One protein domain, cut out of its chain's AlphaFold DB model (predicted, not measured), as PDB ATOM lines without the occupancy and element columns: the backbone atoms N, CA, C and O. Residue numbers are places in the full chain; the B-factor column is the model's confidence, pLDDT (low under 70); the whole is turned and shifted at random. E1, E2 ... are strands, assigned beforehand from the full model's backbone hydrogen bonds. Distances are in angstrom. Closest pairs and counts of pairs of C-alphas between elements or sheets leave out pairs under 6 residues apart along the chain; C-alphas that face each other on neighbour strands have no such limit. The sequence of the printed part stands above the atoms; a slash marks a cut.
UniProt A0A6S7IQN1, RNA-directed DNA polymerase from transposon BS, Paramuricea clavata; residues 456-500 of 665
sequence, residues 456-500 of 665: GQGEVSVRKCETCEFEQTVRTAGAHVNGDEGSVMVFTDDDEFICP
ATOM      1  N   GLY A 456     378.548 237.507 287.298       95.88
ATOM      2  CA  GLY A 456     377.603 238.612 287.129       95.88
ATOM      3  C   GLY A 456     376.421 238.501 288.096       95.88
ATOM      4  O   GLY A 456     376.105 237.416 288.590       95.88
ATOM      5  N   GLN A 457     375.755 239.623 288.369       96.31
ATOM      6  CA  GLN A 457     374.478 239.623 289.080       96.31
ATOM      7  C   GLN A 457     373.363 239.262 288.093       96.31
ATOM      8  O   GLN A 457     373.225 239.909 287.057       96.31
ATOM      9  N   GLY A 458     372.591 238.227 288.411       95.19
ATOM     10  CA  GLY A 458     371.438 237.820 287.619       95.19
ATOM     11  C   GLY A 458     370.202 238.665 287.930       95.19
ATOM     12  O   GLY A 458     370.013 239.124 289.057       95.19
ATOM     13  N   GLU A 459     369.347 238.854 286.928       95.69
ATOM     14  CA  GLU A 459     368.100 239.613 287.018       95.69
ATOM     15  C   GLU A 459     366.894 238.672 286.893       95.69
ATOM     16  O   GLU A 459     366.871 237.756 286.066       95.69
ATOM     17  N   VAL A 460     365.876 238.905 287.725       95.06
ATOM     18  CA  VAL A 460     364.617 238.153 287.730       95.06
ATOM     19  C   VAL A 460     363.526 239.032 287.128       95.06
ATOM     20  O   VAL A 460     363.087 239.994 287.753       95.06
ATOM     21  N   SER A 461     363.062 238.690 285.927       94.75
ATOM     22  CA  SER A 461     361.991 239.416 285.231       94.75
ATOM     23  C   SER A 461     360.734 238.555 285.112       94.75
ATOM     24  O   SER A 461     360.828 237.360 284.844       94.75
ATOM     25  N   VAL A 462     359.542 239.131 285.282       96.12
ATOM     26  CA  VAL A 462     358.285 238.435 284.956       96.12
ATOM     27  C   VAL A 462     357.862 238.854 283.555       96.12
ATOM     28  O   VAL A 462     357.534 240.019 283.323       96.12
ATOM     29  N   ARG A 463     357.876 237.912 282.609       95.56
ATOM     30  CA  ARG A 463     357.377 238.128 281.244       95.56
ATOM     31  C   ARG A 463     355.970 237.558 281.121       95.56
ATOM     32  O   ARG A 463     355.690 236.487 281.654       95.56
ATOM     33  N   LYS A 464     355.097 238.260 280.397       96.44
ATOM     34  CA  LYS A 464     353.725 237.818 280.105       96.44
ATOM     35  C   LYS A 464     353.594 237.449 278.633       96.44
ATOM     36  O   LYS A 464     354.183 238.107 277.778       96.44
ATOM     37  N   CYS A 465     352.806 236.425 278.321       93.88
ATOM     38  CA  CYS A 465     352.478 236.095 276.939       93.88
ATOM     39  C   CYS A 465     351.492 237.121 276.365       93.88
ATOM     40  O   CYS A 465     350.373 237.231 276.855       93.88
ATOM     41  N   GLU A 466     351.864 237.796 275.277       93.19
ATOM     42  CA  GLU A 466     351.019 238.783 274.584       93.19
ATOM     43  C   GLU A 466     349.663 238.220 274.109       93.19
ATOM     44  O   GLU A 466     348.710 238.968 273.925       93.19
ATOM     45  N   THR A 467     349.560 236.901 273.903       93.62
ATOM     46  CA  THR A 467     348.366 236.243 273.345       93.62
ATOM     47  C   THR A 467     347.390 235.715 274.402       93.62
ATOM     48  O   THR A 467     346.208 235.554 274.108       93.62
ATOM     49  N   CYS A 468     347.859 235.381 275.611       93.94
ATOM     50  CA  CYS A 468     347.021 234.743 276.640       93.94
ATOM     51  C   CYS A 468     347.373 235.136 278.086       93.94
ATOM     52  O   CYS A 468     347.031 234.406 279.015       93.94
ATOM     53  N   GLU A 469     348.131 236.218 278.265       94.12
ATOM     54  CA  GLU A 469     348.553 236.811 279.546       94.12
ATOM     55  C   GLU A 469     349.341 235.889 280.500       94.12
ATOM     56  O   GLU A 469     349.691 236.304 281.600       94.12
ATOM     57  N   PHE A 470     349.696 234.667 280.077       94.94
ATOM     58  CA  PHE A 470     350.441 233.701 280.892       94.94
ATOM     59  C   PHE A 470     351.780 234.283 281.358       94.94
ATOM     60  O   PHE A 470     352.619 234.649 280.531       94.94
ATOM     61  N   GLU A 471     351.972 234.335 282.674       95.50
ATOM     62  CA  GLU A 471     353.160 234.892 283.311       95.50
ATOM     63  C   GLU A 471     354.206 233.802 283.576       95.50
ATOM     64  O   GLU A 471     353.903 232.762 284.160       95.50
ATOM     65  N   GLN A 472     355.451 234.059 283.182       95.06
ATOM     66  CA  GLN A 472     356.610 233.233 283.513       95.06
ATOM     67  C   GLN A 472     357.685 234.123 284.136       95.06
ATOM     68  O   GLN A 472     358.067 235.150 283.570       95.06
ATOM     69  N   THR A 473     358.212 233.699 285.281       95.19
ATOM     70  CA  THR A 473     359.450 234.251 285.831       95.19
ATOM     71  C   THR A 473     360.625 233.749 284.993       95.19
ATOM     72  O   THR A 473     360.835 232.544 284.884       95.19
ATOM     73  N   VAL A 474     361.360 234.678 284.392       95.38
ATOM     74  CA  VAL A 474     362.482 234.465 283.473       95.38
ATOM     75  C   VAL A 474     363.735 235.060 284.111       95.38
ATOM     76  O   VAL A 474     363.781 236.264 284.387       95.38
ATOM     77  N   ARG A 475     364.739 234.215 284.359       96.00
ATOM     78  CA  ARG A 475     366.031 234.593 284.943       96.00
ATOM     79  C   ARG A 475     367.082 234.803 283.858       96.00
ATOM     80  O   ARG A 475     367.143 234.030 282.907       96.00
ATOM     81  N   THR A 476     367.940 235.805 284.018       97.06
ATOM     82  CA  THR A 476     369.157 235.928 283.199       97.06
ATOM     83  C   THR A 476     370.314 235.102 283.768       97.06
ATOM     84  O   THR A 476     370.299 234.700 284.939       97.06
ATOM     85  N   ALA A 477     371.341 234.860 282.956       95.06
ATOM     86  CA  ALA A 477     372.603 234.282 283.401       95.06
ATOM     87  C   ALA A 477     373.248 235.142 284.508       95.06
ATOM     88  O   ALA A 477     373.259 236.372 284.435       95.06
ATOM     89  N   GLY A 478     373.808 234.492 285.531       97.06
ATOM     90  CA  GLY A 478     374.423 235.154 286.686       97.06
ATOM     91  C   GLY A 478     374.063 234.516 288.026       97.06
ATOM     92  O   GLY A 478     373.444 233.451 288.087       97.06
ATOM     93  N   ALA A 479     374.478 235.169 289.111       95.88
ATOM     94  CA  ALA A 479     374.157 234.809 290.489       95.88
ATOM     95  C   ALA A 479     372.868 235.510 290.960       95.88
ATOM     96  O   ALA A 479     372.742 236.730 290.858       95.88
ATOM     97  N   HIS A 480     371.928 234.732 291.495       96.19
ATOM     98  CA  HIS A 480     370.627 235.161 292.013       96.19
ATOM     99  C   HIS A 480     370.540 234.841 293.504       96.19
ATOM    100  O   HIS A 480     370.882 233.726 293.902       96.19
ATOM    101  N   VAL A 481     370.031 235.774 294.308       92.69
ATOM    102  CA  VAL A 481     369.784 235.582 295.747       92.69
ATOM    103  C   VAL A 481     368.273 235.507 295.979       92.69
ATOM    104  O   VAL A 481     367.564 236.479 295.723       92.69
ATOM    105  N   ASN A 482     367.765 234.371 296.465       85.88
ATOM    106  CA  ASN A 482     366.371 234.257 296.903       85.88
ATOM    107  C   ASN A 482     366.206 234.984 298.248       85.88
ATOM    108  O   ASN A 482     366.622 234.464 299.285       85.88
ATOM    109  N   GLY A 483     365.570 236.159 298.237       75.62
ATOM    110  CA  GLY A 483     365.385 236.991 299.436       75.62
ATOM    111  C   GLY A 483     364.648 236.302 300.593       75.62
ATOM    112  O   GLY A 483     364.946 236.591 301.747       75.62
ATOM    113  N   ASP A 484     363.754 235.355 300.294       75.38
ATOM    114  CA  ASP A 484     362.943 234.643 301.296       75.38
ATOM    115  C   ASP A 484     363.629 233.393 301.888       75.38
ATOM    116  O   ASP A 484     363.170 232.855 302.893       75.38
ATOM    117  N   GLU A 485     364.711 232.901 301.270       72.50
ATOM    118  CA  GLU A 485     365.366 231.628 301.636       72.50
ATOM    119  C   GLU A 485     366.857 231.768 301.986       72.50
ATOM    120  O   GLU A 485     367.468 230.807 302.453       72.50
ATOM    121  N   GLY A 486     367.488 232.910 301.681       81.25
ATOM    122  CA  GLY A 486     368.948 233.073 301.756       81.25
ATOM    123  C   GLY A 486     369.728 232.189 300.767       81.25
ATOM    124  O   GLY A 486     370.953 232.099 300.839       81.25
ATOM    125  N   SER A 487     369.037 231.511 299.845       86.88
ATOM    126  CA  SER A 487     369.633 230.563 298.908       86.88
ATOM    127  C   SER A 487     370.195 231.289 297.677       86.88
ATOM    128  O   SER A 487     369.523 232.110 297.046       86.88
ATOM    129  N   VAL A 488     371.454 230.996 297.328       92.12
ATOM    130  CA  VAL A 488     372.131 231.576 296.156       92.12
ATOM    131  C   VAL A 488     372.185 230.551 295.029       92.12
ATOM    132  O   VAL A 488     372.726 229.455 295.190       92.12
ATOM    133  N   MET A 489     371.642 230.911 293.867       93.19
ATOM    134  CA  MET A 489     371.649 230.094 292.651       93.19
ATOM    135  C   MET A 489     372.491 230.764 291.566       93.19
ATOM    136  O   MET A 489     372.517 231.987 291.470       93.19
ATOM    137  N   VAL A 490     373.160 229.975 290.724       95.25
ATOM    138  CA  VAL A 490     373.961 230.486 289.600       95.25
ATOM    139  C   VAL A 490     373.507 229.820 288.306       95.25
ATOM    140  O   VAL A 490     373.580 228.595 288.187       95.25
ATOM    141  N   PHE A 491     373.073 230.629 287.341       93.69
ATOM    142  CA  PHE A 491     372.632 230.197 286.012       93.69
ATOM    143  C   PHE A 491     373.692 230.580 284.971       93.69
ATOM    144  O   PHE A 491     374.299 231.647 285.062       93.69
ATOM    145  N   THR A 492     373.969 229.692 284.014       92.81
ATOM    146  CA  THR A 492     375.027 229.885 283.000       92.81
ATOM    147  C   THR A 492     374.545 230.547 281.715       92.81
ATOM    148  O   THR A 492     375.369 231.058 280.960       92.81
ATOM    149  N   ASP A 493     373.237 230.523 281.485       93.56
ATOM    150  CA  ASP A 493     372.545 230.907 280.260       93.56
ATOM    151  C   ASP A 493     371.195 231.538 280.674       93.56
ATOM    152  O   ASP A 493     370.718 231.272 281.782       93.56
ATOM    153  N   ASP A 494     370.600 232.377 279.824       95.19
ATOM    154  CA  ASP A 494     369.298 233.006 280.095       95.19
ATOM    155  C   ASP A 494     368.140 231.997 279.943       95.19
ATOM    156  O   ASP A 494     368.156 231.157 279.040       95.19
ATOM    157  N   ASP A 495     367.099 232.109 280.775       94.31
ATOM    158  CA  ASP A 495     365.847 231.365 280.592       94.31
ATOM    159  C   ASP A 495     365.142 231.804 279.289       94.31
ATOM    160  O   ASP A 495     364.861 232.988 279.071       94.31
ATOM    161  N   GLU A 496     364.756 230.850 278.438       93.31
ATOM    162  CA  GLU A 496     363.869 231.131 277.303       93.31
ATOM    163  C   GLU A 496     362.402 231.224 277.769       93.31
ATOM    164  O   GLU A 496     361.879 230.342 278.459       93.31
ATOM    165  N   PHE A 497     361.705 232.295 277.370       93.75
ATOM    166  CA  PHE A 497     360.267 232.435 277.618       93.75
ATOM    167  C   PHE A 497     359.475 231.501 276.696       93.75
ATOM    168  O   PHE A 497     359.484 231.669 275.476       93.75
ATOM    169  N   ILE A 498     358.754 230.545 277.279       90.00
ATOM    170  CA  ILE A 498     358.010 229.508 276.559       90.00
ATOM    171  C   ILE A 498     356.576 229.500 277.086       90.00
ATOM    172  O   ILE A 498     356.283 228.931 278.135       90.00
ATOM    173  N   CYS A 499     355.653 230.116 276.340       91.69
ATOM    174  CA  CYS A 499     354.236 230.072 276.695       91.69
ATOM    175  C   CYS A 499     353.642 228.679 276.388       91.69
ATOM    176  O   CYS A 499     353.490 228.334 275.206       91.69
ATOM    177  N   PRO A 500     353.232 227.892 277.405       86.81
ATOM    178  CA  PRO A 500     352.733 226.531 277.206       86.81
ATOM    179  C   PRO A 500     351.387 226.504 276.468       86.81
ATOM    180  O   PRO A 500     351.093 225.548 275.753       86.81
TER     181      PRO A 500
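What this domain is: This is residues 456 to 500 of the 665 residues of the protein "RNA-directed DNA polymerase from transposon BS" of Paramuricea clavata (UniProt A0A6S7IQN1). Two small strand hairpins, E1 with E2 and E3 with E4, follow each other and make an open L or V, with its corner at residues 476 and 477. The tip of the second hairpin, residues 482 to 487, sticks out, and the tail after E4, residues 492 to 500, folds back along the length of the first hairpin. The printed part has 45 residues with no named helix and four named strands in the order E1, E2, E3, E4, which form two antiparallel sheets of two strands, E1 - E2 and E3 - E4. The class is all strand, though under half of the residues, 20 of the 45, are in named elements. The whole is loose, with a radius of gyration of the C-alphas of 11.9 A, and only just elongated, with spans of 34 by 23 by 14 A.

How they stand to each other: E1, residues 460 to 464, and E2, residues 471 to 475, form a hairpin of antiparallel neighbours, with 150 degrees between their directions. The C-alphas of Val 462 and Thr 473 face each other at 4.4 A. N 463 and O 472 are within hydrogen-bond range at 2.9 A, and so are N 474 and O 461 at 2.8 A. A tight link of two residues joins E2 to E3, residues 478 to 482, yet these two strands are apart. E3 and E4, residues 487 to 491, form the second antiparallel hairpin, with 155 degrees between their directions. The C-alphas of Ala 479 and Val 490 face each other at 4.4 A. N 480 and O 489 are within hydrogen-bond range at 2.8 A, and N 491 and O 478 at 2.9 A. Between the hairpins, E1 and E3 have 1 pair of C-alphas within 8 A, the closest, those of Val 460 and His 480, at 8.0 A. E1 and E4 are apart. E2 and E4 are only just apart, with their closest C-alphas at 8.0 A.

Where its parts are: E1 begins at C-alpha 460, at (364.617, 238.153, 287.730), and measures 13.3 A from first to last C-alpha. E2 measures 13.0 A, and E3, from C-alpha 478 at (374.423, 235.154, 286.686), also 13.0 A. E4 measures 13.2 A and ends at C-alpha 491, at (372.632, 230.197, 286.012).

The domain as a whole: The two C-alphas farthest apart, those of Thr 467 and Gly 486, are 35.2 A apart, and those of Gly 456 and Pro 500, the first and last printed, 29.4 A. Residues 482 to 487 stand free, of which 482 belongs to E3 and 487 to E4. The printed part has no cut. The link from E1 to E2 is short, the link from E3 to E4 is tight, and no link is long. The mean pLDDT of the printed part is 92.4, and no printed residue is under 70.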